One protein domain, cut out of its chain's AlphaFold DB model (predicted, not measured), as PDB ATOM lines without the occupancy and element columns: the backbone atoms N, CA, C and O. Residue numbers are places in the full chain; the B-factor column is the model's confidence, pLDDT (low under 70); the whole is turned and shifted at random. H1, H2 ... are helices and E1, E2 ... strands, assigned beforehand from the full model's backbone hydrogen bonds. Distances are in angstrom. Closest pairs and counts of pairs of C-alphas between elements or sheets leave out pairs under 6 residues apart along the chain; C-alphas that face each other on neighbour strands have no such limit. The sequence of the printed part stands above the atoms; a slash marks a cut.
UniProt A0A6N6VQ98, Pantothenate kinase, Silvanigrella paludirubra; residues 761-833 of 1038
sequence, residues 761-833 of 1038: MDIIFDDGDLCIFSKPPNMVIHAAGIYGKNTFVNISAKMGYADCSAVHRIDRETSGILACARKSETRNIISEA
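What this domain is: This is residues 761 to 833 of the 1038 residues of the protein "Pantothenate kinase" of Silvanigrella paludirubra (UniProt A0A6N6VQ98). A small antiparallel sheet of three strands, E1, E2 and E3, is grazed by two short helices, H1 with its residues 792 to 796 and H2, which follows E3 after a tight link, with its residues 826 to 831, while the long winding stretch of residues 776 to 791 leads from the end of E2 out to Ile 786, one of the two residues whose C-alphas are farthest apart, and back to H1. A second long stretch, residues 799 to 814, leads from H1 back to E3, and within it residues 805 to 806 pair with E3. The printed part has 73 residues with three named strands and two named helices, in the order E1, E2, H1, E3, H2; the sheet's order is E1, E2, E3, and the class is mixed, helices and strands, with 35 residues, under half, in named elements. The whole is compact, with a radius of gyration of the C-alphas of 11.6 A, and spans 32 by 24 by 19 A.

Where its parts are: E1, residues 762 to 766, begins at C-alpha 762 (192.642, 182.880, 218.467) and is 10.9 A long. E2, residues 770 to 775, measures 15.2 A. H1, residues 792 to 798, measures 9.8 A and begins at C-alpha 792 (202.012, 190.343, 218.248). E3, residues 815 to 821, is the longest strand by residues, with 19.0 A. H2, residues 824 to 833, measures 14.3 A and ends at C-alpha 833 (214.206, 172.259, 212.804).

How they stand to each other: E1 and E2 form a hairpin, antiparallel at 166 degrees, with N 764 and O 772 2.8 A apart and N 772 and O 765 2.8 A apart, within hydrogen-bond range. E2 is the inner strand. E3, an edge strand like E1, is antiparallel to E2 at 159 degrees; N 820 and O 771 are 2.7 A apart, within hydrogen-bond range. Residues 805 to 806 are paired antiparallel with residues 820 to 821 of E3. H1 only grazes the sheet, with its residues 792 to 796; the closest C-alphas of E2 and H1, those of Lys 775 and Phe 792, are 7.7 A apart. H2 only grazes the sheet too, with its residues 826 to 831; the closest C-alphas of E3 and H2, those of Ala 821 and Arg 827, are 5.2 A apart. H1 and H2 are apart. In H1 and H2 every O i to N i+4 pair is within hydrogen-bond range.

The domain as a whole: The two C-alphas farthest apart, those of Asp 767 and Ile 786, are 33.3 A from each other. The printed part has no cut. The links E2 to H1 and H1 to E3 are long, with 16 residues each; the links E1 to E2 and E3 to H2 are tight. The mean pLDDT of the printed part is 89.8, and no printed residue is under 70.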
ATOM      1  N   MET A 761     192.814 187.635 219.098       87.56
ATOM      2  CA  MET A 761     193.546 186.580 218.405       87.56
ATOM      3  C   MET A 761     193.156 185.212 218.949       87.56
ATOM      4  O   MET A 761     193.061 185.044 220.165       87.56
ATOM      5  N   ASP A 762     192.982 184.239 218.062       90.06
ATOM      6  CA  ASP A 762     192.642 182.880 218.467       90.06
ATOM      7  C   ASP A 762     193.898 182.059 218.768       90.06
ATOM      8  O   ASP A 762     194.910 182.136 218.060       90.06
ATOM      9  N   ILE A 763     193.814 181.245 219.819       94.00
ATOM     10  CA  ILE A 763     194.826 180.249 220.177       94.00
ATOM     11  C   ILE A 763     194.361 178.917 219.593       94.00
ATOM     12  O   ILE A 763     193.357 178.356 220.026       94.00
ATOM     13  N   ILE A 764     195.077 178.435 218.581       94.06
ATOM     14  CA  ILE A 764     194.737 177.212 217.843       94.06
ATOM     15  C   ILE A 764     195.218 175.972 218.599       94.06
ATOM     16  O   ILE A 764     194.574 174.926 218.559       94.06
ATOM     17  N   PHE A 765     196.352 176.089 219.291       93.50
ATOM     18  CA  PHE A 765     196.954 175.001 220.051       93.50
ATOM     19  C   PHE A 765     197.789 175.560 221.209       93.50
ATOM     20  O   PHE A 765     198.538 176.517 221.017       93.50
ATOM     21  N   ASP A 766     197.675 174.961 222.391       92.69
ATOM     22  CA  ASP A 766     198.502 175.266 223.563       92.69
ATOM     23  C   ASP A 766     198.653 173.991 224.405       92.69
ATOM     24  O   ASP A 766     197.675 173.508 224.977       92.69
ATOM     25  N   ASP A 767     199.862 173.426 224.447       90.50
ATOM     26  CA  ASP A 767     200.195 172.251 225.270       90.50
ATOM     27  C   ASP A 767     201.020 172.606 226.522       90.50
ATOM     28  O   ASP A 767     201.478 171.719 227.244       90.50
ATOM     29  N   GLY A 768     201.202 173.903 226.794       87.00
ATOM     30  CA  GLY A 768     202.015 174.412 227.893       87.00
ATOM     31  C   GLY A 768     203.496 174.627 227.562       87.00
ATOM     32  O   GLY A 768     204.161 175.318 228.328       87.00
ATOM     33  N   ASP A 769     204.014 174.120 226.438       88.88
ATOM     34  CA  ASP A 769     205.385 174.391 225.970       88.88
ATOM     35  C   ASP A 769     205.410 175.032 224.573       88.88
ATOM     36  O   ASP A 769     206.186 175.968 224.336       88.88
ATOM     37  N   LEU A 770     204.551 174.555 223.672       91.88
ATOM     38  CA  LEU A 770     204.275 175.078 222.339       91.88
ATOM     39  C   LEU A 770     202.898 175.751 222.331       91.88
ATOM     40  O   LEU A 770     201.881 175.136 222.650       91.88
ATOM     41  N   CYS A 771     202.857 176.998 221.869       94.38
ATOM     42  CA  CYS A 771     201.621 177.741 221.653       94.38
ATOM     43  C   CYS A 771     201.542 178.179 220.189       94.38
ATOM     44  O   CYS A 771     202.501 178.731 219.649       94.38
ATOM     45  N   ILE A 772     200.405 177.966 219.537       95.12
ATOM     46  CA  ILE A 772     200.170 178.362 218.150       95.12
ATOM     47  C   ILE A 772     198.957 179.275 218.082       95.12
ATOM     48  O   ILE A 772     197.872 178.939 218.555       95.12
ATOM     49  N   PHE A 773     199.152 180.419 217.438       95.94
ATOM     50  CA  PHE A 773     198.146 181.460 217.293       95.94
ATOM     51  C   PHE A 773     197.702 181.587 215.839       95.94
ATOM     52  O   PHE A 773     198.515 181.428 214.925       95.94
ATOM     53  N   SER A 774     196.439 181.949 215.625       95.50
ATOM     54  CA  SER A 774     195.964 182.465 214.340       95.50
ATOM     55  C   SER A 774     196.170 183.976 214.313       95.50
ATOM     56  O   SER A 774     195.316 184.748 214.748       95.50
ATOM     57  N   LYS A 775     197.344 184.420 213.850       95.00
ATOM     58  CA  LYS A 775     197.694 185.842 213.808       95.00
ATOM     59  C   LYS A 775     196.752 186.585 212.850       95.00
ATOM     60  O   LYS A 775     196.690 186.223 211.671       95.00
ATOM     61  N   PRO A 776     196.099 187.674 213.278       93.25
ATOM     62  CA  PRO A 776     195.330 188.524 212.388       93.25
ATOM     63  C   PRO A 776     196.256 189.251 211.399       93.25
ATOM     64  O   PRO A 776     197.460 189.422 211.652       93.25
ATOM     65  N   PRO A 777     195.730 189.708 210.255       91.69
ATOM     66  CA  PRO A 777     196.487 190.550 209.342       91.69
ATOM     67  C   PRO A 777     196.732 191.951 209.932       91.69
ATOM     68  O   PRO A 777     196.201 192.321 210.975       91.69
ATOM     69  N   ASN A 778     197.563 192.743 209.255       88.62
ATOM     70  CA  ASN A 778     197.975 194.103 209.639       88.62
ATOM     71  C   ASN A 778     198.731 194.230 210.970       88.62
ATOM     72  O   ASN A 778     198.918 195.335 211.471       88.62
ATOM     73  N   MET A 779     199.268 193.125 211.485       89.69
ATOM     74  CA  MET A 779     200.022 193.081 212.737       89.69
ATOM     75  C   MET A 779     201.451 192.583 212.508       89.69
ATOM     76  O   MET A 779     201.658 191.508 211.937       89.69
ATOM     77  N   VAL A 780     202.441 193.351 212.976       90.94
ATOM     78  CA  VAL A 780     203.857 192.939 212.983       90.94
ATOM     79  C   VAL A 780     204.161 192.020 214.167       90.94
ATOM     80  O   VAL A 780     203.534 192.134 215.216       90.94
ATOM     81  N   ILE A 781     205.158 191.139 214.033       90.44
ATOM     82  CA  ILE A 781     205.531 190.219 215.122       90.44
ATOM     83  C   ILE A 781     206.206 190.961 216.283       90.44
ATOM     84  O   ILE A 781     205.782 190.866 217.431       90.44
ATOM     85  N   HIS A 782     207.242 191.733 215.957       86.44
ATOM     86  CA  HIS A 782     208.044 192.517 216.894       86.44
ATOM     87  C   HIS A 782     207.994 194.000 216.524       86.44
ATOM     88  O   HIS A 782     207.648 194.349 215.393       86.44
ATOM     89  N   ALA A 783     208.394 194.863 217.461       81.88
ATOM     90  CA  ALA A 783     208.524 196.297 217.225       81.88
ATOM     91  C   ALA A 783     209.418 196.568 216.003       81.88
ATOM     92  O   ALA A 783     210.595 196.204 215.983       81.88
ATOM     93  N   ALA A 784     208.846 197.195 214.975       74.38
ATOM     94  CA  ALA A 784     209.514 197.472 213.712       74.38
ATOM     95  C   ALA A 784     208.827 198.631 212.981       74.38
ATOM     96  O   ALA A 784     207.599 198.713 212.920       74.38
ATOM     97  N   GLY A 785     209.629 199.517 212.384       74.50
ATOM     98  CA  GLY A 785     209.128 200.683 211.659       74.50
ATOM     99  C   GLY A 785     208.206 201.546 212.525       74.50
ATOM    100  O   GLY A 785     208.573 201.965 213.624       74.50
ATOM    101  N   ILE A 786     206.989 201.769 212.029       76.44
ATOM    102  CA  ILE A 786     205.952 202.574 212.685       76.44
ATOM    103  C   ILE A 786     205.218 201.860 213.833       76.44
ATOM    104  O   ILE A 786     204.366 202.478 214.461       76.44
ATOM    105  N   TYR A 787     205.548 200.597 214.121       79.69
ATOM    106  CA  TYR A 787     204.946 199.803 215.195       79.69
ATOM    107  C   TYR A 787     205.925 199.625 216.360       79.69
ATOM    108  O   TYR A 787     207.124 199.380 216.173       79.69
ATOM    109  N   GLY A 788     205.421 199.723 217.581       77.12
ATOM    110  CA  GLY A 788     206.171 199.605 218.825       77.12
ATOM    111  C   GLY A 788     205.410 198.854 219.893       77.12
ATOM    112  O   GLY A 788     205.909 197.831 220.364       77.12
ATOM    113  N   LYS A 789     204.211 199.322 220.241       79.31
ATOM    114  CA  LYS A 789     203.300 198.639 221.162       79.31
ATOM    115  C   LYS A 789     202.279 197.760 220.431       79.31
ATOM    116  O   LYS A 789     202.026 196.663 220.920       79.31
ATOM    117  N   ASN A 790     201.814 198.138 219.242       87.38
ATOM    118  CA  ASN A 790     200.853 197.380 218.429       87.38
ATOM    119  C   ASN A 790     201.547 196.243 217.655       87.38
ATOM    120  O   ASN A 790     201.708 196.277 216.435       87.38
ATOM    121  N   THR A 791     202.027 195.239 218.393       90.44
ATOM    122  CA  THR A 791     202.776 194.084 217.871       90.44
ATOM    123  C   THR A 791     202.226 192.790 218.458       90.44
ATOM    124  O   THR A 791     201.682 192.811 219.563       90.44
ATOM    125  N   PHE A 792     202.414 191.665 217.762       93.56
ATOM    126  CA  PHE A 792     202.012 190.343 218.248       93.56
ATOM    127  C   PHE A 792     202.549 190.077 219.654       93.56
ATOM    128  O   PHE A 792     201.761 189.752 220.526       93.56
ATOM    129  N   VAL A 793     203.850 190.288 219.897       90.31
ATOM    130  CA  VAL A 793     204.468 189.986 221.205       90.31
ATOM    131  C   VAL A 793     203.805 190.750 222.353       90.31
ATOM    132  O   VAL A 793     203.605 190.199 223.431       90.31
ATOM    133  N   ASN A 794     203.436 192.015 222.142       87.44
ATOM    134  CA  ASN A 794     202.775 192.788 223.196       87.44
ATOM    135  C   ASN A 794     201.307 192.389 223.363       87.44
ATOM    136  O   ASN A 794     200.799 192.404 224.479       87.44
ATOM    137  N   ILE A 795     200.619 192.048 222.272       90.19
ATOM    138  CA  ILE A 795     199.210 191.643 222.305       90.19
ATOM    139  C   ILE A 795     199.071 190.254 222.928       90.19
ATOM    140  O   ILE A 795     198.263 190.082 223.834       90.19
ATOM    141  N   SER A 796     199.935 189.302 222.567       89.94
ATOM    142  CA  SER A 796     199.999 187.995 223.220       89.94
ATOM    143  C   SER A 796     200.346 188.136 224.705       89.94
ATOM    144  O   SER A 796     199.736 187.474 225.542       89.94
ATOM    145  N   ALA A 797     201.248 189.054 225.075       87.25
ATOM    146  CA  ALA A 797     201.540 189.345 226.479       87.25
ATOM    147  C   ALA A 797     200.314 189.879 227.244       87.25
ATOM    148  O   ALA A 797     200.071 189.433 228.366       87.25
ATOM    149  N   LYS A 798     199.505 190.770 226.639       85.81
ATOM    150  CA  LYS A 798     198.219 191.225 227.213       85.81
ATOM    151  C   LYS A 798     197.233 190.065 227.408       85.81
ATOM    152  O   LYS A 798     196.480 190.079 228.372       85.81
ATOM    153  N   MET A 799     197.279 189.057 226.536       85.19
ATOM    154  CA  MET A 799     196.469 187.836 226.618       85.19
ATOM    155  C   MET A 799     197.010 186.792 227.618       85.19
ATOM    156  O   MET A 799     196.464 185.696 227.699       85.19
ATOM    157  N   GLY A 800     198.082 187.086 228.367       85.19
ATOM    158  CA  GLY A 800     198.670 186.159 229.348       85.19
ATOM    159  C   GLY A 800     199.788 185.256 228.811       85.19
ATOM    160  O   GLY A 800     200.206 184.332 229.504       85.19
ATOM    161  N   TYR A 801     200.307 185.540 227.614       90.06
ATOM    162  CA  TYR A 801     201.390 184.797 226.956       90.06
ATOM    163  C   TYR A 801     202.697 185.607 226.911       90.06
ATOM    164  O   TYR A 801     203.374 185.669 225.885       90.06
ATOM    165  N   ALA A 802     203.035 186.298 228.006       86.31
ATOM    166  CA  ALA A 802     204.238 187.138 228.093       86.31
ATOM    167  C   ALA A 802     205.547 186.324 228.154       86.31
ATOM    168  O   ALA A 802     206.622 186.842 227.866       86.31
ATOM    169  N   ASP A 803     205.443 185.055 228.536       85.19
ATOM    170  CA  ASP A 803     206.502 184.050 228.569       85.19
ATOM    171  C   ASP A 803     206.709 183.349 227.212       85.19
ATOM    172  O   ASP A 803     207.738 182.712 226.996       85.19
ATOM    173  N   CYS A 804     205.777 183.500 226.265       88.44
ATOM    174  CA  CYS A 804     205.911 182.957 224.917       88.44
ATOM    175  C   CYS A 804     206.854 183.782 224.039       88.44
ATOM    176  O   CYS A 804     206.747 185.001 223.917       88.44
ATOM    177  N   SER A 805     207.723 183.087 223.311       89.44
ATOM    178  CA  SER A 805     208.580 183.657 222.273       89.44
ATOM    179  C   SER A 805     208.229 183.096 220.899       89.44
ATOM    180  O   SER A 805     208.265 181.882 220.709       89.44
ATOM    181  N   ALA A 806     207.966 183.964 219.917       91.88
ATOM    182  CA  ALA A 806     207.767 183.547 218.525       91.88
ATOM    183  C   ALA A 806     209.016 182.829 217.975       91.88
ATOM    184  O   ALA A 806     210.139 183.319 218.129       91.88
ATOM    185  N   VAL A 807     208.820 181.674 217.329       91.12
ATOM    186  CA  VAL A 807     209.918 180.854 216.768       91.12
ATOM    187  C   VAL A 807     210.130 181.086 215.270       91.12
ATOM    188  O   VAL A 807     211.199 180.802 214.739       91.12
ATOM    189  N   HIS A 808     209.135 181.658 214.590       89.44
ATOM    190  CA  HIS A 808     209.243 182.149 213.219       89.44
ATOM    191  C   HIS A 808     208.452 183.450 213.055       89.44
ATOM    192  O   HIS A 808     207.778 183.914 213.973       89.44
ATOM    193  N   ARG A 809     208.536 184.054 211.865       89.06
ATOM    194  CA  ARG A 809     207.780 185.257 211.503       89.06
ATOM    195  C   ARG A 809     206.954 185.029 210.246       89.06
ATOM    196  O   ARG A 809     207.341 184.240 209.388       89.06
ATOM    197  N   ILE A 810     205.861 185.771 210.140       92.69
ATOM    198  CA  ILE A 810     205.087 185.975 208.913       92.69
ATOM    199  C   ILE A 810     204.930 187.484 208.689       92.69
ATOM    200  O   ILE A 810     205.113 188.271 209.626       92.69
ATOM    201  N   ASP A 811     204.667 187.898 207.448       91.75
ATOM    202  CA  ASP A 811     204.581 189.321 207.106       91.75
ATOM    203  C   ASP A 811     203.420 190.008 207.829       91.75
ATOM    204  O   ASP A 811     202.454 189.378 208.261       91.75
ATOM    205  N   ARG A 812     203.503 191.338 207.927       90.94
ATOM    206  CA  ARG A 812     202.501 192.162 208.610       90.94
ATOM    207  C   ARG A 812     201.083 191.886 208.104       90.94
ATOM    208  O   ARG A 812     200.182 191.664 208.903       90.94
ATOM    209  N   GLU A 813     200.899 191.923 206.786       93.38
ATOM    210  CA  GLU A 813     199.600 191.737 206.126       93.38
ATOM    211  C   GLU A 813     199.186 190.259 206.024       93.38
ATOM    212  O   GLU A 813     198.027 189.973 205.751       93.38
ATOM    213  N   THR A 814     200.095 189.313 206.285       95.50
ATOM    214  CA  THR A 814     199.784 187.877 206.251       95.50
ATOM    215  C   THR A 814     199.081 187.470 207.540       95.50
ATOM    216  O   THR A 814     199.552 187.808 208.629       95.50
ATOM    217  N   SER A 815     197.978 186.734 207.427       96.31
ATOM    218  CA  SER A 815     197.252 186.152 208.564       96.31
ATOM    219  C   SER A 815     197.568 184.661 208.749       96.31
ATOM    220  O   SER A 815     198.195 184.059 207.879       96.31
ATOM    221  N   GLY A 816     197.139 184.063 209.862       96.44
ATOM    222  CA  GLY A 816     197.196 182.616 210.109       96.44
ATOM    223  C   GLY A 816     198.282 182.174 211.090       96.44
ATOM    224  O   GLY A 816     198.725 182.949 211.936       96.44
ATOM    225  N   ILE A 817     198.692 180.910 210.983       96.44
ATOM    226  CA  ILE A 817     199.528 180.187 211.945       96.44
ATOM    227  C   ILE A 817     200.826 180.933 212.292       96.44
ATOM    228  O   ILE A 817     201.650 181.257 211.427       96.44
ATOM    229  N   LEU A 818     201.038 181.133 213.591       96.12
ATOM    230  CA  LEU A 818     202.282 181.607 214.187       96.12
ATOM    231  C   LEU A 818     202.629 180.757 215.414       96.12
ATOM    232  O   LEU A 818     201.932 180.812 216.427       96.12
ATOM    233  N   ALA A 819     203.721 179.998 215.332       94.62
ATOM    234  CA  ALA A 819     204.203 179.178 216.439       94.62
ATOM    235  C   ALA A 819     205.074 179.979 217.423       94.62
ATOM    236  O   ALA A 819     205.909 180.807 217.036       94.62
ATOM    237  N   CYS A 820     204.897 179.691 218.708       94.94
ATOM    238  CA  CYS A 820     205.606 180.277 219.835       94.94
ATOM    239  C   CYS A 820     206.008 179.190 220.837       94.94
ATOM    240  O   CYS A 820     205.318 178.189 220.982       94.94
ATOM    241  N   ALA A 821     207.103 179.407 221.557       93.81
ATOM    242  CA  ALA A 821     207.576 178.511 222.608       93.81
ATOM    243  C   ALA A 821     207.682 179.257 223.943       93.81
ATOM    244  O   ALA A 821     208.204 180.375 223.965       93.81
ATOM    245  N   ARG A 822     207.227 178.642 225.042       90.69
ATOM    246  CA  ARG A 822     207.367 179.185 226.410       90.69
ATOM    247  C   ARG A 822     208.748 178.914 227.007       90.69
ATOM    248  O   ARG A 822     209.344 179.778 227.644       90.69
ATOM    249  N   LYS A 823     209.287 177.714 226.774       88.88
ATOM    250  CA  LYS A 823     210.607 177.289 227.269       88.88
ATOM    251  C   LYS A 823     211.714 177.531 226.245       88.88
ATOM    252  O   LYS A 823     211.513 177.398 225.034       88.88
ATOM    253  N   SER A 824     212.913 177.832 226.743       88.69
ATOM    254  CA  SER A 824     214.096 178.062 225.900       88.69
ATOM    255  C   SER A 824     214.505 176.795 225.140       88.69
ATOM    256  O   SER A 824     214.928 176.865 223.989       88.69
ATOM    257  N   GLU A 825     214.317 175.629 225.752       90.75
ATOM    258  CA  GLU A 825     214.589 174.314 225.177       90.75
ATOM    259  C   GLU A 825     213.693 174.049 223.958       90.75
ATOM    260  O   GLU A 825     214.199 173.766 222.871       90.75
ATOM    261  N   THR A 826     212.377 174.232 224.102       90.19
ATOM    262  CA  THR A 826     211.397 174.073 223.013       90.19
ATOM    263  C   THR A 826     211.678 175.042 221.868       90.19
ATOM    264  O   THR A 826     211.669 174.655 220.697       90.19
ATOM    265  N   ARG A 827     212.016 176.297 222.192       92.31
ATOM    266  CA  ARG A 827     212.414 177.300 221.198       92.31
ATOM    267  C   ARG A 827     213.624 176.845 220.383       92.31
ATOM    268  O   ARG A 827     213.616 177.001 219.161       92.31
ATOM    269  N   ASN A 828     214.646 176.297 221.039       90.12
ATOM    270  CA  ASN A 828     215.857 175.820 220.374       90.12
ATOM    271  C   ASN A 828     215.568 174.625 219.457       90.12
ATOM    272  O   ASN A 828     216.048 174.611 218.326       90.12
ATOM    273  N   ILE A 829     214.734 173.676 219.901       91.25
ATOM    274  CA  ILE A 829     214.323 172.511 219.097       91.25
ATOM    275  C   ILE A 829     213.637 172.959 217.802       91.25
ATOM    276  O   ILE A 829     214.025 172.529 216.717       91.25
ATOM    277  N   ILE A 830     212.652 173.859 217.895       90.62
ATOM    278  CA  ILE A 830     211.899 174.311 216.718       90.62
ATOM    279  C   ILE A 830     212.768 175.189 215.806       90.62
ATOM    280  O   ILE A 830     212.722 175.049 214.586       90.62
ATOM    281  N   SER A 831     213.594 176.072 216.378       90.31
ATOM    282  CA  SER A 831     214.490 176.942 215.596       90.31
ATOM    283  C   SER A 831     215.517 176.137 214.797       90.31
ATOM    284  O   SER A 831     215.810 176.475 213.649       90.31
ATOM    285  N   GLU A 832     216.050 175.063 215.382       90.56
ATOM    286  CA  GLU A 832     216.968 174.163 214.688       90.56
ATOM    287  C   GLU A 832     216.247 173.360 213.597       90.56
ATOM    288  O   GLU A 832     216.768 173.237 212.492       90.56
ATOM    289  N   ALA A 833     215.010 172.912 213.837       91.50
ATOM    290  CA  ALA A 833     214.206 172.259 212.804       91.50
ATOM    291  C   ALA A 833     213.946 173.183 211.596       91.50
ATOM    292  O   ALA A 833     214.081 172.750 210.453       91.50
TER     293      ALA A 833